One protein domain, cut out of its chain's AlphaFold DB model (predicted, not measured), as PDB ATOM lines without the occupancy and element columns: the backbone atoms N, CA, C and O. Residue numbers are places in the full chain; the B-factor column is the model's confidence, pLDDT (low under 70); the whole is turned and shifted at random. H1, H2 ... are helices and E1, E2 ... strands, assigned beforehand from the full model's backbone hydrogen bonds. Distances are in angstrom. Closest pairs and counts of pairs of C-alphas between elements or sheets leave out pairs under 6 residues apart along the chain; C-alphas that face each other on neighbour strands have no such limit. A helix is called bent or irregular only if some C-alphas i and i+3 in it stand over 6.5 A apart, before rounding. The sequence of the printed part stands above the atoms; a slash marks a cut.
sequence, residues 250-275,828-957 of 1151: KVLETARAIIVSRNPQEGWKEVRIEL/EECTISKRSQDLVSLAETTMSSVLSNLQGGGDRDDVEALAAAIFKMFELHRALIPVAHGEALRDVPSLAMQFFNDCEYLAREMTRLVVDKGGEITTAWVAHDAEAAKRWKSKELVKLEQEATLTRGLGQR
ATOM      1  N   LYS A 250      68.121 -55.286 264.739       93.44
ATOM      2  CA  LYS A 250      68.791 -55.558 266.025       93.44
ATOM      3  C   LYS A 250      67.812 -56.033 267.106       93.44
ATOM      4  O   LYS A 250      68.133 -56.952 267.859       93.44
ATOM      5  N   VAL A 251      66.609 -55.453 267.174       95.31
ATOM      6  CA  VAL A 251      65.542 -55.917 268.083       95.31
ATOM      7  C   VAL A 251      65.092 -57.339 267.727       95.31
ATOM      8  O   VAL A 251      65.011 -58.185 268.616       95.31
ATOM      9  N   LEU A 252      64.866 -57.641 266.444       95.50
ATOM     10  CA  LEU A 252      64.442 -58.979 266.005       95.50
ATOM     11  C   LEU A 252      65.537 -60.047 266.169       95.50
ATOM     12  O   LEU A 252      65.230 -61.177 266.545       95.50
ATOM     13  N   GLU A 253      66.808 -59.702 265.970       94.56
ATOM     14  CA  GLU A 253      67.950 -60.575 266.273       94.56
ATOM     15  C   GLU A 253      68.086 -60.839 267.778       94.56
ATOM     16  O   GLU A 253      68.317 -61.979 268.184       94.56
ATOM     17  N   THR A 254      67.870 -59.817 268.613       94.62
ATOM     18  CA  THR A 254      67.874 -59.965 270.079       94.62
ATOM     19  C   THR A 254      66.717 -60.858 270.535       94.62
ATOM     20  O   THR A 254      66.931 -61.787 271.314       94.62
ATOM     21  N   ALA A 255      65.512 -60.660 269.990       94.94
ATOM     22  CA  ALA A 255      64.370 -61.539 270.232       94.94
ATOM     23  C   ALA A 255      64.677 -62.982 269.797       94.94
ATOM     24  O   ALA A 255      64.493 -63.914 270.580       94.94
ATOM     25  N   ARG A 256      65.241 -63.179 268.595       94.25
ATOM     26  CA  ARG A 256      65.686 -64.492 268.103       94.25
ATOM     27  C   ARG A 256      66.671 -65.159 269.065       94.25
ATOM     28  O   ARG A 256      66.541 -66.354 269.314       94.25
ATOM     29  N   ALA A 257      67.637 -64.415 269.604       91.94
ATOM     30  CA  ALA A 257      68.613 -64.938 270.559       91.94
ATOM     31  C   ALA A 257      67.954 -65.383 271.878       91.94
ATOM     32  O   ALA A 257      68.216 -66.494 272.339       91.94
ATOM     33  N   ILE A 258      67.042 -64.574 272.434       91.50
ATOM     34  CA  ILE A 258      66.248 -64.916 273.631       91.50
ATOM     35  C   ILE A 258      65.436 -66.201 273.398       91.50
ATOM     36  O   ILE A 258      65.460 -67.116 274.224       91.50
ATOM     37  N   ILE A 259      64.762 -66.306 272.251       91.75
ATOM     38  CA  ILE A 259      63.883 -67.428 271.891       91.75
ATOM     39  C   ILE A 259      64.677 -68.728 271.650       91.75
ATOM     40  O   ILE A 259      64.312 -69.790 272.155       91.75
ATOM     41  N   VAL A 260      65.779 -68.664 270.896       89.19
ATOM     42  CA  VAL A 260      66.568 -69.846 270.483       89.19
ATOM     43  C   VAL A 260      67.563 -70.307 271.563       89.19
ATOM     44  O   VAL A 260      68.071 -71.422 271.477       89.19
ATOM     45  N   SER A 261      67.815 -69.493 272.596       83.19
ATOM     46  CA  SER A 261      68.729 -69.782 273.716       83.19
ATOM     47  C   SER A 261      68.657 -71.235 274.226       83.19
ATOM     48  O   SER A 261      67.634 -71.691 274.733       83.19
ATOM     49  N   ARG A 262      69.757 -71.992 274.118       65.00
ATOM     50  CA  ARG A 262      69.839 -73.383 274.618       65.00
ATOM     51  C   ARG A 262      70.484 -73.515 276.001       65.00
ATOM     52  O   ARG A 262      70.503 -74.609 276.550       65.00
ATOM     53  N   ASN A 263      70.980 -72.418 276.576       57.19
ATOM     54  CA  ASN A 263      71.639 -72.414 277.882       57.19
ATOM     55  C   ASN A 263      70.648 -72.811 278.999       57.19
ATOM     56  O   ASN A 263      69.698 -72.059 279.240       57.19
ATOM     57  N   PRO A 264      70.865 -73.932 279.726       49.88
ATOM     58  CA  PRO A 264      69.920 -74.415 280.742       49.88
ATOM     59  C   PRO A 264      69.654 -73.407 281.869       49.88
ATOM     60  O   PRO A 264      68.552 -73.342 282.401       49.88
ATOM     61  N   GLN A 265      70.651 -72.577 282.189       43.72
ATOM     62  CA  GLN A 265      70.599 -71.565 283.251       43.72
ATOM     63  C   GLN A 265      69.911 -70.247 282.841       43.72
ATOM     64  O   GLN A 265      69.691 -69.382 283.690       43.72
ATOM     65  N   GLU A 266      69.574 -70.074 281.558       53.78
ATOM     66  CA  GLU A 266      69.044 -68.811 281.017       53.78
ATOM     67  C   GLU A 266      67.708 -68.992 280.288       53.78
ATOM     68  O   GLU A 266      66.793 -68.203 280.504       53.78
ATOM     69  N   GLY A 267      67.577 -70.034 279.457       56.06
ATOM     70  CA  GLY A 267      66.402 -70.239 278.607       56.06
ATOM     71  C   GLY A 267      65.168 -70.714 279.374       56.06
ATOM     72  O   GLY A 267      64.118 -70.087 279.289       56.06
ATOM     73  N   TRP A 268      65.301 -71.800 280.142       69.12
ATOM     74  CA  TRP A 268      64.192 -72.438 280.876       69.12
ATOM     75  C   TRP A 268      64.122 -72.066 282.358       69.12
ATOM     76  O   TRP A 268      63.268 -72.577 283.080       69.12
ATOM     77  N   LYS A 269      64.998 -71.159 282.818       73.31
ATOM     78  CA  LYS A 269      65.077 -70.758 284.225       73.31
ATOM     79  C   LYS A 269      63.702 -70.349 284.754       73.31
ATOM     80  O   LYS A 269      63.093 -69.411 284.237       73.31
ATOM     81  N   GLU A 270      63.274 -71.050 285.797       78.38
ATOM     82  CA  GLU A 270      62.013 -70.827 286.488       78.38
ATOM     83  C   GLU A 270      61.930 -69.397 287.031       78.38
ATOM     84  O   GLU A 270      62.825 -68.929 287.744       78.38
ATOM     85  N   VAL A 271      60.827 -68.716 286.723       77.88
ATOM     86  CA  VAL A 271      60.412 -67.510 287.437       77.88
ATOM     87  C   VAL A 271      58.949 -67.664 287.813       77.88
ATOM     88  O   VAL A 271      58.101 -67.900 286.952       77.88
ATOM     89  N   ARG A 272      58.655 -67.533 289.107       82.31
ATOM     90  CA  ARG A 272      57.281 -67.576 289.602       82.31
ATOM     91  C   ARG A 272      56.582 -66.251 289.343       82.31
ATOM     92  O   ARG A 272      57.171 -65.188 289.545       82.31
ATOM     93  N   ILE A 273      55.330 -66.324 288.911       81.69
ATOM     94  CA  ILE A 273      54.440 -65.178 288.728       81.69
ATOM     95  C   ILE A 273      53.090 -65.452 289.384       81.69
ATOM     96  O   ILE A 273      52.648 -66.595 289.469       81.69
ATOM     97  N   GLU A 274      52.411 -64.386 289.792       77.88
ATOM     98  CA  GLU A 274      51.000 -64.451 290.159       77.88
ATOM     99  C   GLU A 274      50.139 -64.477 288.879       77.88
ATOM    100  O   GLU A 274      50.237 -63.592 288.008       77.88
ATOM    101  N   LEU A 275      49.270 -65.482 288.782       65.69
ATOM    102  CA  LEU A 275      48.113 -65.489 287.891       65.69
ATOM    103  C   LEU A 275      46.837 -65.323 288.722       65.69
ATOM    104  O   LEU A 275      46.748 -65.780 289.862       65.69
ATOM    105  N   GLU A 828      47.057 -67.326 292.386       76.88
ATOM    106  CA  GLU A 828      47.767 -68.595 292.412       76.88
ATOM    107  C   GLU A 828      49.122 -68.407 291.721       76.88
ATOM    108  O   GLU A 828      49.211 -67.799 290.649       76.88
ATOM    109  N   GLU A 829      50.196 -68.895 292.345       83.12
ATOM    110  CA  GLU A 829      51.519 -68.883 291.719       83.12
ATOM    111  C   GLU A 829      51.566 -69.877 290.549       83.12
ATOM    112  O   GLU A 829      51.016 -70.978 290.617       83.12
ATOM    113  N   CYS A 830      52.272 -69.508 289.482       88.19
ATOM    114  CA  CYS A 830      52.695 -70.433 288.437       88.19
ATOM    115  C   CYS A 830      54.145 -70.160 288.037       88.19
ATOM    116  O   CYS A 830      54.664 -69.062 288.253       88.19
ATOM    117  N   THR A 831      54.787 -71.149 287.420       92.06
ATOM    118  CA  THR A 831      56.158 -71.009 286.921       92.06
ATOM    119  C   THR A 831      56.152 -70.767 285.416       92.06
ATOM    120  O   THR A 831      55.646 -71.591 284.651       92.06
ATOM    121  N   ILE A 832      56.751 -69.653 284.994       93.31
ATOM    122  CA  ILE A 832      57.092 -69.353 283.596       93.31
ATOM    123  C   ILE A 832      58.606 -69.459 283.385       93.31
ATOM    124  O   ILE A 832      59.368 -69.684 284.331       93.31
ATOM    125  N   SER A 833      59.062 -69.337 282.142       92.38
ATOM    126  CA  SER A 833      60.482 -69.287 281.798       92.38
ATOM    127  C   SER A 833      60.982 -67.842 281.682       92.38
ATOM    128  O   SER A 833      60.286 -66.937 281.209       92.38
ATOM    129  N   LYS A 834      62.230 -67.599 282.109       90.31
ATOM    130  CA  LYS A 834      62.852 -66.263 282.074       90.31
ATOM    131  C   LYS A 834      62.825 -65.629 280.676       90.31
ATOM    132  O   LYS A 834      62.612 -64.423 280.571       90.31
ATOM    133  N   ARG A 835      62.963 -66.424 279.605       89.75
ATOM    134  CA  ARG A 835      62.883 -65.935 278.214       89.75
ATOM    135  C   ARG A 835      61.591 -65.177 277.906       89.75
ATOM    136  O   ARG A 835      61.634 -64.235 277.122       89.75
ATOM    137  N   SER A 836      60.471 -65.541 278.526       93.44
ATOM    138  CA  SER A 836      59.179 -64.888 278.304       93.44
ATOM    139  C   SER A 836      59.161 -63.493 278.921       93.44
ATOM    140  O   SER A 836      58.711 -62.541 278.288       93.44
ATOM    141  N   GLN A 837      59.741 -63.342 280.118       92.44
ATOM    142  CA  GLN A 837      59.944 -62.037 280.753       92.44
ATOM    143  C   GLN A 837      60.954 -61.183 279.976       92.44
ATOM    144  O   GLN A 837      60.698 -60.006 279.725       92.44
ATOM    145  N   ASP A 838      62.069 -61.773 279.534       93.00
ATOM    146  CA  ASP A 838      63.077 -61.078 278.725       93.00
ATOM    147  C   ASP A 838      62.467 -60.568 277.403       93.00
ATOM    148  O   ASP A 838      62.672 -59.407 277.039       93.00
ATOM    149  N   LEU A 839      61.653 -61.387 276.723       95.19
ATOM    150  CA  LEU A 839      60.965 -61.032 275.476       95.19
ATOM    151  C   LEU A 839      59.944 -59.897 275.673       95.19
ATOM    152  O   LEU A 839      59.933 -58.946 274.888       95.19
ATOM    153  N   VAL A 840      59.138 -59.945 276.742       95.50
ATOM    154  CA  VAL A 840      58.213 -58.857 277.114       95.50
ATOM    155  C   VAL A 840      58.982 -57.581 277.455       95.50
ATOM    156  O   VAL A 840      58.617 -56.508 276.979       95.50
ATOM    157  N   SER A 841      60.090 -57.678 278.198       95.62
ATOM    158  CA  SER A 841      60.919 -56.516 278.545       95.62
ATOM    159  C   SER A 841      61.530 -55.845 277.308       95.62
ATOM    160  O   SER A 841      61.575 -54.614 277.225       95.62
ATOM    161  N   LEU A 842      61.924 -56.634 276.300       96.38
ATOM    162  CA  LEU A 842      62.425 -56.142 275.018       96.38
ATOM    163  C   LEU A 842      61.306 -55.486 274.193       96.38
ATOM    164  O   LEU A 842      61.527 -54.419 273.617       96.38
ATOM    165  N   ALA A 843      60.099 -56.059 274.176       96.00
ATOM    166  CA  ALA A 843      58.945 -55.475 273.489       96.00
ATOM    167  C   ALA A 843      58.527 -54.148 274.145       96.00
ATOM    168  O   ALA A 843      58.328 -53.142 273.461       96.00
ATOM    169  N   GLU A 844      58.489 -54.106 275.479       95.44
ATOM    170  CA  GLU A 844      58.158 -52.906 276.241       95.44
ATOM    171  C   GLU A 844      59.231 -51.805 276.099       95.44
ATOM    172  O   GLU A 844      58.904 -50.615 275.983       95.44
ATOM    173  N   THR A 845      60.511 -52.184 276.037       96.19
ATOM    174  CA  THR A 845      61.627 -51.265 275.748       96.19
ATOM    175  C   THR A 845      61.553 -50.737 274.313       96.19
ATOM    176  O   THR A 845      61.775 -49.547 274.080       96.19
ATOM    177  N   THR A 846      61.160 -51.577 273.351       95.25
ATOM    178  CA  THR A 846      60.962 -51.186 271.945       95.25
ATOM    179  C   THR A 846      59.806 -50.192 271.807       95.25
ATOM    180  O   THR A 846      59.989 -49.130 271.213       95.25
ATOM    181  N   MET A 847      58.661 -50.445 272.452       93.94
ATOM    182  CA  MET A 847      57.548 -49.485 272.543       93.94
ATOM    183  C   MET A 847      57.977 -48.143 273.157       93.94
ATOM    184  O   MET A 847      57.635 -47.080 272.641       93.94
ATOM    185  N   SER A 848      58.771 -48.180 274.230       94.12
ATOM    186  CA  SER A 848      59.283 -46.970 274.894       94.12
ATOM    187  C   SER A 848      60.290 -46.208 274.015       94.12
ATOM    188  O   SER A 848      60.359 -44.977 274.065       94.12
ATOM    189  N   SER A 849      61.032 -46.920 273.163       93.19
ATOM    190  CA  SER A 849      61.950 -46.340 272.173       93.19
ATOM    191  C   SER A 849      61.191 -45.684 271.013       93.19
ATOM    192  O   SER A 849      61.540 -44.577 270.612       93.19
ATOM    193  N   VAL A 850      60.104 -46.303 270.531       92.06
ATOM    194  CA  VAL A 850      59.183 -45.707 269.542       92.06
ATOM    195  C   VAL A 850      58.578 -44.406 270.085       92.06
ATOM    196  O   VAL A 850      58.663 -43.380 269.413       92.06
ATOM    197  N   LEU A 851      58.059 -44.402 271.322       91.62
ATOM    198  CA  LEU A 851      57.578 -43.182 271.994       91.62
ATOM    199  C   LEU A 851      58.646 -42.081 272.043       91.62
ATOM    200  O   LEU A 851      58.376 -40.937 271.674       91.62
ATOM    201  N   SER A 852      59.858 -42.434 272.477       91.88
ATOM    202  CA  SER A 852      60.968 -41.488 272.644       91.88
ATOM    203  C   SER A 852      61.425 -40.895 271.309       91.88
ATOM    204  O   SER A 852      61.654 -39.690 271.219       91.88
ATOM    205  N   ASN A 853      61.512 -41.713 270.256       89.12
ATOM    206  CA  ASN A 853      61.927 -41.266 268.927       89.12
ATOM    207  C   ASN A 853      60.853 -40.414 268.238       89.12
ATOM    208  O   ASN A 853      61.204 -39.426 267.596       89.12
ATOM    209  N   LEU A 854      59.562 -40.725 268.417       87.81
ATOM    210  CA  LEU A 854      58.467 -39.863 267.951       87.81
ATOM    211  C   LEU A 854      58.558 -38.475 268.601       87.81
ATOM    212  O   LEU A 854      58.655 -37.471 267.902       87.81
ATOM    213  N   GLN A 855      58.625 -38.420 269.936       86.69
ATOM    214  CA  GLN A 855      58.716 -37.160 270.687       86.69
ATOM    215  C   GLN A 855      60.019 -36.384 270.415       86.69
ATOM    216  O   GLN A 855      60.021 -35.153 270.445       86.69
ATOM    217  N   GLY A 856      61.123 -37.090 270.158       81.94
ATOM    218  CA  GLY A 856      62.445 -36.514 269.901       81.94
ATOM    219  C   GLY A 856      62.706 -36.082 268.454       81.94
ATOM    220  O   GLY A 856      63.714 -35.422 268.209       81.94
ATOM    221  N   GLY A 857      61.833 -36.431 267.501       76.62
ATOM    222  CA  GLY A 857      62.059 -36.169 266.075       76.62
ATOM    223  C   GLY A 857      63.151 -37.050 265.455       76.62
ATOM    224  O   GLY A 857      63.960 -36.558 264.670       76.62
ATOM    225  N   GLY A 858      63.198 -38.329 265.840       76.44
ATOM    226  CA  GLY A 858      64.057 -39.341 265.219       76.44
ATOM    227  C   GLY A 858      63.662 -39.655 263.770       76.44
ATOM    228  O   GLY A 858      62.642 -39.168 263.276       76.44
ATOM    229  N   ASP A 859      64.467 -40.474 263.087       84.38
ATOM    230  CA  ASP A 859      64.149 -40.873 261.713       84.38
ATOM    231  C   ASP A 859      62.823 -41.644 261.643       84.38
ATOM    232  O   ASP A 859      62.542 -42.524 262.459       84.38
ATOM    233  N   ARG A 860      61.987 -41.283 260.667       82.38
ATOM    234  CA  ARG A 860      60.609 -41.773 260.586       82.38
ATOM    235  C   ARG A 860      60.548 -43.225 260.127       82.38
ATOM    236  O   ARG A 860      59.697 -43.975 260.605       82.38
ATOM    237  N   ASP A 861      61.429 -43.615 259.214       85.38
ATOM    238  CA  ASP A 861      61.356 -44.917 258.566       85.38
ATOM    239  C   ASP A 861      61.963 -45.995 259.492       85.38
ATOM    240  O   ASP A 861      61.367 -47.063 259.657       85.38
ATOM    241  N   ASP A 862      63.024 -45.671 260.247       87.38
ATOM    242  CA  ASP A 862      63.496 -46.481 261.389       87.38
ATOM    243  C   ASP A 862      62.436 -46.602 262.512       87.38
ATOM    244  O   ASP A 862      62.336 -47.646 263.165       87.38
ATOM    245  N   VAL A 863      61.606 -45.573 262.736       89.19
ATOM    246  CA  VAL A 863      60.508 -45.610 263.723       89.19
ATOM    247  C   VAL A 863      59.339 -46.495 263.272       89.19
ATOM    248  O   VAL A 863      58.839 -47.271 264.090       89.19
ATOM    249  N   GLU A 864      58.918 -46.453 262.000       88.19
ATOM    250  CA  GLU A 864      57.924 -47.419 261.491       88.19
ATOM    251  C   GLU A 864      58.495 -48.848 261.498       88.19
ATOM    252  O   GLU A 864      57.789 -49.787 261.874       88.19
ATOM    253  N   ALA A 865      59.781 -49.028 261.177       90.50
ATOM    254  CA  ALA A 865      60.436 -50.333 261.231       90.50
ATOM    255  C   ALA A 865      60.490 -50.907 262.661       90.50
ATOM    256  O   ALA A 865      60.146 -52.074 262.860       90.50
ATOM    257  N   LEU A 866      60.861 -50.098 263.665       91.69
ATOM    258  CA  LEU A 866      60.849 -50.491 265.082       91.69
ATOM    259  C   LEU A 866      59.442 -50.859 265.561       91.69
ATOM    260  O   LEU A 866      59.269 -51.832 266.290       91.69
ATOM    261  N   ALA A 867      58.425 -50.122 265.122       89.38
ATOM    262  CA  ALA A 867      57.042 -50.417 265.461       89.38
ATOM    263  C   ALA A 867      56.552 -51.736 264.851       89.38
ATOM    264  O   ALA A 867      55.971 -52.574 265.542       89.38
ATOM    265  N   ALA A 868      56.853 -51.954 263.569       88.75
ATOM    266  CA  ALA A 868      56.548 -53.188 262.856       88.75
ATOM    267  C   ALA A 868      57.394 -54.390 263.324       88.75
ATOM    268  O   ALA A 868      57.114 -55.515 262.909       88.75
ATOM    269  N   ALA A 869      58.415 -54.188 264.165       93.19
ATOM    270  CA  ALA A 869      59.151 -55.266 264.820       93.19
ATOM    271  C   ALA A 869      58.408 -55.836 266.042       93.19
ATOM    272  O   ALA A 869      58.562 -57.017 266.332       93.19
ATOM    273  N   ILE A 870      57.573 -55.044 266.731       93.75
ATOM    274  CA  ILE A 870      56.988 -55.420 268.032       93.75
ATOM    275  C   ILE A 870      56.136 -56.695 267.936       93.75
ATOM    276  O   ILE A 870      56.405 -57.653 268.651       93.75
ATOM    277  N   PHE A 871      55.143 -56.749 267.037       93.06
ATOM    278  CA  PHE A 871      54.316 -57.959 266.883       93.06
ATOM    279  C   PHE A 871      55.136 -59.144 266.339       93.06
ATOM    280  O   PHE A 871      54.959 -60.279 266.781       93.06
ATOM    281  N   LYS A 872      56.110 -58.870 265.455       95.00
ATOM    282  CA  LYS A 872      57.001 -59.884 264.872       95.00
ATOM    283  C   LYS A 872      57.863 -60.602 265.909       95.00
ATOM    284  O   LYS A 872      58.258 -61.735 265.667       95.00
ATOM    285  N   MET A 873      58.157 -59.989 267.057       95.75
ATOM    286  CA  MET A 873      58.870 -60.666 268.148       95.75
ATOM    287  C   MET A 873      58.084 -61.868 268.692       95.75
ATOM    288  O   MET A 873      58.674 -62.906 268.993       95.75
ATOM    289  N   PHE A 874      56.759 -61.741 268.789       96.00
ATOM    290  CA  PHE A 874      55.871 -62.789 269.292       96.00
ATOM    291  C   PHE A 874      55.504 -63.797 268.189       96.00
ATOM    292  O   PHE A 874      55.545 -65.002 268.428       96.00
ATOM    293  N   GLU A 875      55.320 -63.327 266.949       95.69
ATOM    294  CA  GLU A 875      55.239 -64.180 265.749       95.69
ATOM    295  C   GLU A 875      56.474 -65.098 265.635       95.69
ATOM    296  O   GLU A 875      56.357 -66.306 265.420       95.69
ATOM    297  N   LEU A 876      57.670 -64.544 265.872       96.00
ATOM    298  CA  LEU A 876      58.932 -65.281 265.887       96.00
ATOM    299  C   LEU A 876      59.025 -66.267 267.062       96.00
ATOM    300  O   LEU A 876      59.584 -67.349 266.898       96.00
ATOM    301  N   HIS A 877      58.460 -65.938 268.228       95.06
ATOM    302  CA  HIS A 877      58.356 -66.867 269.359       95.06
ATOM    303  C   HIS A 877      57.479 -68.076 268.999       95.06
ATOM    304  O   HIS A 877      57.929 -69.221 269.126       95.06
ATOM    305  N   ARG A 878      56.277 -67.833 268.455       95.38
ATOM    306  CA  ARG A 878      55.355 -68.878 267.981       95.38
ATOM    307  C   ARG A 878      55.956 -69.729 266.859       95.38
ATOM    308  O   ARG A 878      55.705 -70.932 266.820       95.38
ATOM    309  N   ALA A 879      56.757 -69.135 265.974       94.50
ATOM    310  CA  ALA A 879      57.436 -69.851 264.897       94.50
ATOM    311  C   ALA A 879      58.643 -70.681 265.375       94.50
ATOM    312  O   ALA A 879      58.821 -71.812 264.924       94.50
ATOM    313  N   LEU A 880      59.486 -70.143 266.268       94.12
ATOM    314  CA  LEU A 880      60.779 -70.754 266.592       94.12
ATOM    315  C   LEU A 880      60.781 -71.668 267.820       94.12
ATOM    316  O   LEU A 880      61.544 -72.630 267.795       94.12
ATOM    317  N   ILE A 881      59.977 -71.444 268.871       92.69
ATOM    318  CA  ILE A 881      60.008 -72.347 270.044       92.69
ATOM    319  C   ILE A 881      59.684 -73.808 269.664       92.69
ATOM    320  O   ILE A 881      60.476 -74.684 270.033       92.69
ATOM    321  N   PRO A 882      58.629 -74.105 268.871       90.94
ATOM    322  CA  PRO A 882      58.313 -75.479 268.466       90.94
ATOM    323  C   PRO A 882      59.397 -76.149 267.607       90.94
ATOM    324  O   PRO A 882      59.435 -77.373 267.532       90.94
ATOM    325  N   VAL A 883      60.273 -75.368 266.964       91.75
ATOM    326  CA  VAL A 883      61.368 -75.864 266.113       91.75
ATOM    327  C   VAL A 883      62.674 -76.004 266.904       91.75
ATOM    328  O   VAL A 883      63.391 -76.986 266.744       91.75
ATOM    329  N   ALA A 884      62.992 -75.045 267.776       89.38
ATOM    330  CA  ALA A 884      64.254 -75.005 268.517       89.38
ATOM    331  C   ALA A 884      64.283 -75.946 269.735       89.38
ATOM    332  O   ALA A 884      65.358 -76.465 270.063       89.38
ATOM    333  N   HIS A 885      63.121 -76.154 270.375       89.50
ATOM    334  CA  HIS A 885      62.952 -76.893 271.640       89.50
ATOM    335  C   HIS A 885      61.845 -77.966 271.582       89.50
ATOM    336  O   HIS A 885      61.475 -78.521 272.613       89.50
ATOM    337  N   GLY A 886      61.296 -78.257 270.396       89.94
ATOM    338  CA  GLY A 886      60.104 -79.102 270.235       89.94
ATOM    339  C   GLY A 886      60.242 -80.560 270.683       89.94
ATOM    340  O   GLY A 886      59.225 -81.203 270.909       89.94
ATOM    341  N   GLU A 887      61.463 -81.083 270.815       90.00
ATOM    342  CA  GLU A 887      61.747 -82.396 271.422       90.00
ATOM    343  C   GLU A 887      61.567 -82.322 272.940       90.00
ATOM    344  O   GLU A 887      60.625 -82.900 273.471       90.00
ATOM    345  N   ALA A 888      62.339 -81.466 273.618       90.06
ATOM    346  CA  ALA A 888      62.220 -81.232 275.061       90.06
ATOM    347  C   ALA A 888      60.786 -80.881 275.519       90.06
ATOM    348  O   ALA A 888      60.382 -81.269 276.612       90.06
ATOM    349  N   LEU A 889      59.997 -80.192 274.683       91.75
ATOM    350  CA  LEU A 889      58.588 -79.879 274.962       91.75
ATOM    351  C   LEU A 889      57.611 -81.059 274.820       91.75
ATOM    352  O   LEU A 889      56.506 -80.977 275.351       91.75
ATOM    353  N   ARG A 890      57.972 -82.130 274.107       91.25
ATOM    354  CA  ARG A 890      57.206 -83.393 274.077       91.25
ATOM    355  C   ARG A 890      57.675 -84.346 275.171       91.25
ATOM    356  O   ARG A 890      56.859 -84.998 275.818       91.25
ATOM    357  N   ASP A 891      58.987 -84.404 275.365       89.88
ATOM    358  CA  ASP A 891      59.634 -85.463 276.133       89.88
ATOM    359  C   ASP A 891      59.694 -85.136 277.639       89.88
ATOM    360  O   ASP A 891      59.746 -86.046 278.464       89.88
ATOM    361  N   VAL A 892      59.628 -83.849 278.024       92.62
ATOM    362  CA  VAL A 892      59.692 -83.393 279.426       92.62
ATOM    363  C   VAL A 892      58.351 -82.777 279.874       92.62
ATOM    364  O   VAL A 892      58.051 -81.627 279.532       92.62
ATOM    365  N   PRO A 893      57.533 -83.480 280.690       93.38
ATOM    366  CA  PRO A 893      56.182 -83.031 281.047       93.38
ATOM    367  C   PRO A 893      56.095 -81.695 281.792       93.38
ATOM    368  O   PRO A 893      55.065 -81.030 281.695       93.38
ATOM    369  N   SER A 894      57.131 -81.300 282.539       92.88
ATOM    370  CA  SER A 894      57.188 -80.008 283.237       92.88
ATOM    371  C   SER A 894      57.413 -78.844 282.267       92.88
ATOM    372  O   SER A 894      56.695 -77.848 282.349       92.88
ATOM    373  N   LEU A 895      58.320 -78.988 281.292       92.69
ATOM    374  CA  LEU A 895      58.574 -77.966 280.266       92.69
ATOM    375  C   LEU A 895      57.350 -77.750 279.365       92.69
ATOM    376  O   LEU A 895      57.040 -76.611 279.026       92.69
ATOM    377  N   ALA A 896      56.598 -78.810 279.049       93.62
ATOM    378  CA  ALA A 896      55.320 -78.699 278.339       93.62
ATOM    379  C   ALA A 896      54.310 -77.797 279.082       93.62
ATOM    380  O   ALA A 896      53.635 -76.967 278.472       93.62
ATOM    381  N   MET A 897      54.223 -77.925 280.414       95.00
ATOM    382  CA  MET A 897      53.346 -77.092 281.249       95.00
ATOM    383  C   MET A 897      53.888 -75.670 281.443       95.00
ATOM    384  O   MET A 897      53.107 -74.719 281.435       95.00
ATOM    385  N   GLN A 898      55.209 -75.513 281.571       94.00
ATOM    386  CA  GLN A 898      55.867 -74.207 281.668       94.00
ATOM    387  C   GLN A 898      55.647 -73.415 280.375       94.00
ATOM    388  O   GLN A 898      55.294 -72.243 280.434       94.00
ATOM    389  N   PHE A 899      55.728 -74.072 279.215       94.88
ATOM    390  CA  PHE A 899      55.477 -73.442 277.922       94.88
ATOM    391  C   PHE A 899      54.004 -73.067 277.686       94.88
ATOM    392  O   PHE A 899      53.725 -72.052 277.045       94.88
ATOM    393  N   PHE A 900      53.045 -73.815 278.249       95.56
ATOM    394  CA  PHE A 900      51.665 -73.324 278.330       95.56
ATOM    395  C   PHE A 900      51.605 -72.022 279.147       95.56
ATOM    396  O   PHE A 900      51.013 -71.046 278.689       95.56
ATOM    397  N   ASN A 901      52.212 -71.995 280.343       94.88
ATOM    398  CA  ASN A 901      52.185 -70.806 281.205       94.88
ATOM    399  C   ASN A 901      52.867 -69.611 280.520       94.88
ATOM    400  O   ASN A 901      52.374 -68.492 280.623       94.88
ATOM    401  N   ASP A 902      53.964 -69.852 279.795       94.75
ATOM    402  CA  ASP A 902      54.649 -68.864 278.962       94.75
ATOM    403  C   ASP A 902      53.708 -68.276 277.911       94.75
ATOM    404  O   ASP A 902      53.606 -67.058 277.794       94.75
ATOM    405  N   CYS A 903      52.977 -69.118 277.178       96.31
ATOM    406  CA  CYS A 903      52.022 -68.665 276.168       96.31
ATOM    407  C   CYS A 903      50.875 -67.830 276.763       96.31
ATOM    408  O   CYS A 903      50.517 -66.800 276.191       96.31
ATOM    409  N   GLU A 904      50.326 -68.222 277.917       94.69
ATOM    410  CA  GLU A 904      49.312 -67.424 278.625       94.69
ATOM    411  C   GLU A 904      49.864 -66.090 279.140       94.69
ATOM    412  O   GLU A 904      49.238 -65.042 278.964       94.69
ATOM    413  N   TYR A 905      51.059 -66.107 279.735       94.88
ATOM    414  CA  TYR A 905      51.735 -64.907 280.217       94.88
ATOM    415  C   TYR A 905      52.037 -63.934 279.075       94.88
ATOM    416  O   TYR A 905      51.683 -62.759 279.169       94.88
ATOM    417  N   LEU A 906      52.619 -64.419 277.976       96.00
ATOM    418  CA  LEU A 906      52.910 -63.619 276.787       96.00
ATOM    419  C   LEU A 906      51.628 -63.014 276.210       96.00
ATOM    420  O   LEU A 906      51.577 -61.805 276.005       96.00
ATOM    421  N   ALA A 907      50.568 -63.809 276.038       96.50
ATOM    422  CA  ALA A 907      49.284 -63.308 275.556       96.50
ATOM    423  C   ALA A 907      48.691 -62.224 276.483       96.50
ATOM    424  O   ALA A 907      48.221 -61.196 275.994       96.50
ATOM    425  N   ARG A 908      48.758 -62.404 277.813       94.56
ATOM    426  CA  ARG A 908      48.326 -61.396 278.804       94.56
ATOM    427  C   ARG A 908      49.140 -60.103 278.698       94.56
ATOM    428  O   ARG A 908      48.560 -59.019 278.665       94.56
ATOM    429  N   GLU A 909      50.465 -60.202 278.622       95.00
ATOM    430  CA  GLU A 909      51.356 -59.039 278.523       95.00
ATOM    431  C   GLU A 909      51.213 -58.302 277.188       95.00
ATOM    432  O   GLU A 909      51.273 -57.075 277.158       95.00
ATOM    433  N   MET A 910      50.950 -59.007 276.086       95.06
ATOM    434  CA  MET A 910      50.664 -58.387 274.789       95.06
ATOM    435  C   MET A 910      49.373 -57.561 274.843       95.06
ATOM    436  O   MET A 910      49.386 -56.396 274.445       95.06
ATOM    437  N   THR A 911      48.290 -58.102 275.419       94.44
ATOM    438  CA  THR A 911      47.053 -57.337 275.666       94.44
ATOM    439  C   THR A 911      47.301 -56.138 276.589       94.44
ATOM    440  O   THR A 911      46.834 -55.038 276.291       94.44
ATOM    441  N   ARG A 912      48.092 -56.299 277.663       94.44
ATOM    442  CA  ARG A 912      48.481 -55.180 278.541       94.44
ATOM    443  C   ARG A 912      49.217 -54.086 277.766       94.44
ATOM    444  O   ARG A 912      48.847 -52.922 277.861       94.44
ATOM    445  N   LEU A 913      50.226 -54.438 276.969       93.19
ATOM    446  CA  LEU A 913      51.033 -53.482 276.205       93.19
ATOM    447  C   LEU A 913      50.214 -52.706 275.154       93.19
ATOM    448  O   LEU A 913      50.472 -51.518 274.934       93.19
ATOM    449  N   VAL A 914      49.200 -53.336 274.548       92.19
ATOM    450  CA  VAL A 914      48.230 -52.659 273.665       92.19
ATOM    451  C   VAL A 914      47.440 -51.587 274.426       92.19
ATOM    452  O   VAL A 914      47.325 -50.459 273.936       92.19
ATOM    453  N   VAL A 915      46.944 -51.905 275.627       90.69
ATOM    454  CA  VAL A 915      46.173 -50.973 276.470       90.69
ATOM    455  C   VAL A 915      47.056 -49.851 277.028       90.69
ATOM    456  O   VAL A 915      46.734 -48.679 276.836       90.69
ATOM    457  N   ASP A 916      48.174 -50.200 277.668       90.19
ATOM    458  CA  ASP A 916      49.070 -49.265 278.356       90.19
ATOM    459  C   ASP A 916      49.748 -48.299 277.372       90.19
ATOM    460  O   ASP A 916      49.674 -47.081 277.532       90.19
ATOM    461  N   LYS A 917      50.423 -48.835 276.343       88.31
ATOM    462  CA  LYS A 917      51.329 -48.056 275.478       88.31
ATOM    463  C   LYS A 917      50.800 -47.856 274.066       88.31
ATOM    464  O   LYS A 917      51.119 -46.844 273.443       88.31
ATOM    465  N   GLY A 918      49.948 -48.749 273.558       88.44
ATOM    466  CA  GLY A 918      49.345 -48.603 272.227       88.44
ATOM    467  C   GLY A 918      48.554 -47.300 272.061       88.44
ATOM    468  O   GLY A 918      48.635 -46.655 271.008       88.44
ATOM    469  N   GLY A 919      47.863 -46.864 273.122       87.00
ATOM    470  CA  GLY A 919      47.181 -45.568 273.193       87.00
ATOM    471  C   GLY A 919      48.140 -44.373 273.155       87.00
ATOM    472  O   GLY A 919      47.981 -43.493 272.306       87.00
ATOM    473  N   GLU A 920      49.163 -44.360 274.017       89.44
ATOM    474  CA  GLU A 920      50.176 -43.294 274.061       89.44
ATOM    475  C   GLU A 920      50.895 -43.144 272.715       89.44
ATOM    476  O   GLU A 920      50.954 -42.045 272.158       89.44
ATOM    477  N   ILE A 921      51.346 -44.266 272.143       88.38
ATOM    478  CA  ILE A 921      52.017 -44.338 270.841       88.38
ATOM    479  C   ILE A 921      51.115 -43.778 269.728       88.38
ATOM    480  O   ILE A 921      51.574 -42.991 268.897       88.38
ATOM    481  N   THR A 922      49.813 -44.091 269.751       89.38
ATOM    482  CA  THR A 922      48.847 -43.495 268.812       89.38
ATOM    483  C   THR A 922      48.808 -41.970 268.955       89.38
ATOM    484  O   THR A 922      48.852 -41.260 267.951       89.38
ATOM    485  N   THR A 923      48.742 -41.441 270.184       89.00
ATOM    486  CA  THR A 923      48.704 -39.980 270.400       89.00
ATOM    487  C   THR A 923      50.005 -39.280 270.013       89.00
ATOM    488  O   THR A 923      49.947 -38.163 269.500       89.00
ATOM    489  N   ALA A 924      51.153 -39.945 270.178       88.25
ATOM    490  CA  ALA A 924      52.442 -39.448 269.715       88.25
ATOM    491  C   ALA A 924      52.470 -39.335 268.182       88.25
ATOM    492  O   ALA A 924      52.762 -38.258 267.667       88.25
ATOM    493  N   TRP A 925      52.072 -40.378 267.438       89.12
ATOM    494  CA  TRP A 925      52.034 -40.291 265.970       89.12
ATOM    495  C   TRP A 925      51.094 -39.207 265.445       89.12
ATOM    496  O   TRP A 925      51.465 -38.527 264.493       89.12
ATOM    497  N   VAL A 926      49.923 -38.985 266.056       89.62
ATOM    498  CA  VAL A 926      48.969 -37.945 265.600       89.62
ATOM    499  C   VAL A 926      49.598 -36.541 265.557       89.62
ATOM    500  O   VAL A 926      49.160 -35.710 264.763       89.62
ATOM    501  N   ALA A 927      50.635 -36.268 266.356       85.00
ATOM    502  CA  ALA A 927      51.352 -34.992 266.324       85.00
ATOM    503  C   ALA A 927      52.347 -34.845 265.148       85.00
ATOM    504  O   ALA A 927      52.778 -33.726 264.873       85.00
ATOM    505  N   HIS A 928      52.690 -35.936 264.448       79.62
ATOM    506  CA  HIS A 928      53.713 -35.975 263.391       79.62
ATOM    507  C   HIS A 928      53.177 -36.488 262.042       79.62
ATOM    508  O   HIS A 928      53.420 -35.861 261.013       79.62
ATOM    509  N   ASP A 929      52.435 -37.601 262.031       85.25
ATOM    510  CA  ASP A 929      51.853 -38.226 260.836       85.25
ATOM    511  C   ASP A 929      50.528 -38.935 261.191       85.25
ATOM    512  O   ASP A 929      50.484 -39.937 261.911       85.25
ATOM    513  N   ALA A 930      49.417 -38.396 260.679       86.88
ATOM    514  CA  ALA A 930      48.071 -38.880 260.980       86.88
ATOM    515  C   ALA A 930      47.701 -40.190 260.258       86.88
ATOM    516  O   ALA A 930      46.857 -40.938 260.757       86.88
ATOM    517  N   GLU A 931      48.318 -40.495 259.112       85.94
ATOM    518  CA  GLU A 931      48.087 -41.763 258.409       85.94
ATOM    519  C   GLU A 931      48.950 -42.880 259.013       85.94
ATOM    520  O   GLU A 931      48.460 -44.000 259.167       85.94
ATOM    521  N   ALA A 932      50.159 -42.570 259.496       83.50
ATOM    522  CA  ALA A 932      50.935 -43.487 260.335       83.50
ATOM    523  C   ALA A 932      50.211 -43.801 261.662       83.50
ATOM    524  O   ALA A 932      50.079 -44.971 262.018       83.50
ATOM    525  N   ALA A 933      49.640 -42.795 262.342       86.56
ATOM    526  CA  ALA A 933      48.825 -43.000 263.551       86.56
ATOM    527  C   ALA A 933      47.651 -43.963 263.314       86.56
ATOM    528  O   ALA A 933      47.372 -44.861 264.113       86.56
ATOM    529  N   LYS A 934      46.953 -43.764 262.193       88.50
ATOM    530  CA  LYS A 934      45.818 -44.575 261.749       88.50
ATOM    531  C   LYS A 934      46.256 -45.998 261.407       88.50
ATOM    532  O   LYS A 934      45.616 -46.932 261.873       88.50
ATOM    533  N   ARG A 935      47.367 -46.169 260.682       86.50
ATOM    534  CA  ARG A 935      47.974 -47.467 260.340       86.50
ATOM    535  C   ARG A 935      48.413 -48.251 261.576       86.50
ATOM    536  O   ARG A 935      48.093 -49.431 261.671       86.50
ATOM    537  N   TRP A 936      49.076 -47.606 262.537       88.31
ATOM    538  CA  TRP A 936      49.404 -48.220 263.827       88.31
ATOM    539  C   TRP A 936      48.138 -48.741 264.511       88.31
ATOM    540  O   TRP A 936      48.027 -49.937 264.783       88.31
ATOM    541  N   LYS A 937      47.135 -47.872 264.694       88.94
ATOM    542  CA  LYS A 937      45.904 -48.233 265.400       88.94
ATOM    543  C   LYS A 937      45.053 -49.286 264.676       88.94
ATOM    544  O   LYS A 937      44.486 -50.141 265.339       88.94
ATOM    545  N   SER A 938      44.926 -49.222 263.350       86.56
ATOM    546  CA  SER A 938      44.013 -50.087 262.583       86.56
ATOM    547  C   SER A 938      44.668 -51.331 261.980       86.56
ATOM    548  O   SER A 938      43.998 -52.058 261.249       86.56
ATOM    549  N   LYS A 939      45.974 -51.541 262.188       88.50
ATOM    550  CA  LYS A 939      46.704 -52.684 261.625       88.50
ATOM    551  C   LYS A 939      47.732 -53.257 262.589       88.50
ATOM    552  O   LYS A 939      47.710 -54.455 262.831       88.50
ATOM    553  N   GLU A 940      48.627 -52.437 263.133       86.94
ATOM    554  CA  GLU A 940      49.760 -52.948 263.919       86.94
ATOM    555  C   GLU A 940      49.379 -53.291 265.371       86.94
ATOM    556  O   GLU A 940      49.845 -54.307 265.880       86.94
ATOM    557  N   LEU A 941      48.457 -52.545 265.999       89.81
ATOM    558  CA  LEU A 941      47.829 -52.971 267.262       89.81
ATOM    559  C   LEU A 941      46.942 -54.206 267.066       89.81
ATOM    560  O   LEU A 941      47.093 -55.173 267.801       89.81
ATOM    561  N   VAL A 942      46.107 -54.219 266.021       91.94
ATOM    562  CA  VAL A 942      45.212 -55.350 265.709       91.94
ATOM    563  C   VAL A 942      46.001 -56.643 265.466       91.94
ATOM    564  O   VAL A 942      45.616 -57.703 265.948       91.94
ATOM    565  N   LYS A 943      47.156 -56.572 264.791       93.31
ATOM    566  CA  LYS A 943      48.104 -57.695 264.684       93.31
ATOM    567  C   LYS A 943      48.653 -58.151 266.035       93.31
ATOM    568  O   LYS A 943      48.869 -59.340 266.213       93.31
ATOM    569  N   LEU A 944      48.942 -57.231 266.956       92.69
ATOM    570  CA  LEU A 944      49.481 -57.572 268.276       92.69
ATOM    571  C   LEU A 944      48.412 -58.244 269.155       92.69
ATOM    572  O   LEU A 944      48.725 -59.188 269.875       92.69
ATOM    573  N   GLU A 945      47.150 -57.827 269.029       93.94
ATOM    574  CA  GLU A 945      45.982 -58.493 269.622       93.94
ATOM    575  C   GLU A 945      45.763 -59.892 269.008       93.94
ATOM    576  O   GLU A 945      45.617 -60.874 269.736       93.94
ATOM    577  N   GLN A 946      45.844 -60.020 267.678       95.00
ATOM    578  CA  GLN A 946      45.773 -61.307 266.969       95.00
ATOM    579  C   GLN A 946      46.931 -62.249 267.329       95.00
ATOM    580  O   GLN A 946      46.726 -63.443 267.526       95.00
ATOM    581  N   GLU A 947      48.156 -61.743 267.459       95.00
ATOM    582  CA  GLU A 947      49.301 -62.571 267.841       95.00
ATOM    583  C   GLU A 947      49.198 -63.023 269.309       95.00
ATOM    584  O   GLU A 947      49.687 -64.099 269.650       95.00
ATOM    585  N   ALA A 948      48.500 -62.270 270.170       96.06
ATOM    586  CA  ALA A 948      48.194 -62.691 271.537       96.06
ATOM    587  C   ALA A 948      47.201 -63.868 271.558       96.06
ATOM    588  O   ALA A 948      47.435 -64.853 272.263       96.06
ATOM    589  N   THR A 949      46.129 -63.827 270.753       96.38
ATOM    590  CA  THR A 949      45.181 -64.955 270.655       96.38
ATOM    591  C   THR A 949      45.816 -66.183 269.994       96.38
ATOM    592  O   THR A 949      45.629 -67.302 270.476       96.38
ATOM    593  N   LEU A 950      46.660 -65.995 268.971       97.06
ATOM    594  CA  LEU A 950      47.441 -67.075 268.352       97.06
ATOM    595  C   LEU A 950      48.495 -67.673 269.300       97.06
ATOM    596  O   LEU A 950      48.719 -68.885 269.270       97.06
ATOM    597  N   THR A 951      49.118 -66.861 270.162       96.75
ATOM    598  CA  THR A 951      50.064 -67.337 271.187       96.75
ATOM    599  C   THR A 951      49.343 -68.136 272.274       96.75
ATOM    600  O   THR A 951      49.783 -69.236 272.605       96.75
ATOM    601  N   ARG A 952      48.178 -67.680 272.753       96.94
ATOM    602  CA  ARG A 952      47.311 -68.467 273.653       96.94
ATOM    603  C   ARG A 952      46.913 -69.811 273.035       96.94
ATOM    604  O   ARG A 952      47.097 -70.858 273.656       96.94
ATOM    605  N   GLY A 953      46.444 -69.799 271.786       96.44
ATOM    606  CA  GLY A 953      46.075 -71.013 271.049       96.44
ATOM    607  C   GLY A 953      47.244 -71.984 270.825       96.44
ATOM    608  O   GLY A 953      47.037 -73.197 270.797       96.44
ATOM    609  N   LEU A 954      48.481 -71.485 270.712       96.06
ATOM    610  CA  LEU A 954      49.682 -72.326 270.702       96.06
ATOM    611  C   LEU A 954      49.866 -73.043 272.046       96.06
ATOM    612  O   LEU A 954      50.037 -74.262 272.053       96.06
ATOM    613  N   GLY A 955      49.804 -72.308 273.159       95.94
ATOM    614  CA  GLY A 955      49.946 -72.863 274.507       95.94
ATOM    615  C   GLY A 955      48.923 -73.958 274.793       95.94
ATOM    616  O   GLY A 955      49.299 -75.080 275.137       95.94
ATOM    617  N   GLN A 956      47.639 -73.661 274.567       96.31
ATOM    618  CA  GLN A 956      46.536 -74.608 274.759       96.31
ATOM    619  C   GLN A 956      46.755 -75.917 273.988       96.31
ATOM    620  O   GLN A 956      46.636 -76.996 274.567       96.31
ATOM    621  N   ARG A 957      47.184 -75.845 272.720       95.81
ATOM    622  CA  ARG A 957      47.477 -77.039 271.909       95.81
ATOM    623  C   ARG A 957      48.616 -77.897 272.465       95.81
ATOM    624  O   ARG A 957      48.574 -79.113 272.297       95.81
TER     625      ARG A 957
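This is residues 250 to 275 and 828 to 957 of the 1151 residues of an uncharacterized protein of Sporisorium reilianum (strain SRZ2) (UniProt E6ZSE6). Picture an elongated bundle of four long helices side by side, H2 and H3 as one helical hairpin next to the pair of H5 and H6, with the shorter H1 packed on H2 and H3 as a fifth. A small ribbon of two strands, E1 and E2, lies beside this bundle with E2 packed on H5a, and the short H4 sits in the turn between H3 and H5 at one end. You have 156 printed residues, with six named helices and two named strands in the order H1 E1 E2 H2 H3 H4 H5 H6; the sheet's order is E1 - E2, antiparallel, and the class is mostly helix. The whole is compact, with a radius of gyration of the C-alphas of 16.2 A, and its C-alphas span 51 by 28 by 23 A.

Find C-alpha 250 at (68.791, -55.558, 266.025); from there H1 runs through residues 250 to 260. Strand E1 is residues 270 to 275, and after the cut E2 is residues 828 to 833. From C-alpha 834 at (62.852, -66.263, 282.074), H2 takes residues 834 to 856, 32.1 A long. H3, residues 860 to 884, is 34.4 A long; it has a kink of 42 degrees near residue 874 and is irregular, only just, with C-alphas 879 and 882 6.7 A apart. H4 is residues 888 to 891. By its hydrogen bonds H5, residues 893 to 926, was assigned as one helix, but it is bent where C-alphas 916 and 919 are 6.6 A apart: H5a, residues 893 to 916, is 34.6 A long, and H5b, residues 919 to 926, stands to it at a steep tilt of 47 degrees. H6, residues 930 to 957, was likewise assigned as one helix but is bent where C-alphas 938 and 941 are 6.7 A apart, with arms H6a, residues 930 to 938, and H6b, residues 941 to 957, at a shallow tilt of 20 degrees. H6b is 24.5 A long and ends at C-alpha 957, at (47.477, -77.039, 271.909).

Start with the bundle of H1, H2, H3, H5a and H6b, up and down, each running against the one before it in the chain. H1 touches H3, the same way at 11 degrees, a shallow tilt; look at the C-alphas of Ala 255 and Met 873, their closest, 5.9 A apart. In the hairpin of H2 and H3 the closest C-alphas are those of Ala 843 and Ile 870, 5.8 A apart. H2 touches H5a with residues 836 to 844 alone, closest at the C-alphas of Ser 836 and Asp 902, 6.1 A. H5a touches H6b, opposite ways at a shallow tilt of 17 degrees, and the C-alphas of Ala 907 and Ala 948 are their closest at 4.2 A. H5b and H6a form a hairpin, closest at the C-alphas of Trp 925 and Ala 933, 4.8 A. H2 and H6b are apart. H4 and H5a touch only at the corner, where the C-alphas of Leu 889 and Ala 896 are closest, 4.8 A. Between antiparallel E1 and E2, find N 273 and O 830 at 2.9 A; E2 and H5a have their closest C-alphas at Ile 832 and Asp 902, 5.3 A. In H1, H2, H5a, H5b, H6a and H6b every O i to N i+4 pair is within hydrogen-bond range, in H3 15 of 21 are, and H4 is too short for such a pair.

The two C-alphas farthest apart are those of Asp 891 and Ala 927, 52.1 A. Residues 276 to 827 are not printed, and C-alphas 275 and 828 are 5.5 A apart across the cut. Of the links that are printed whole, H1 to E1 is short and the others are tight. The mean pLDDT of the printed part is 89.2; look for values under 70 at residues 262 to 268 and residue 275.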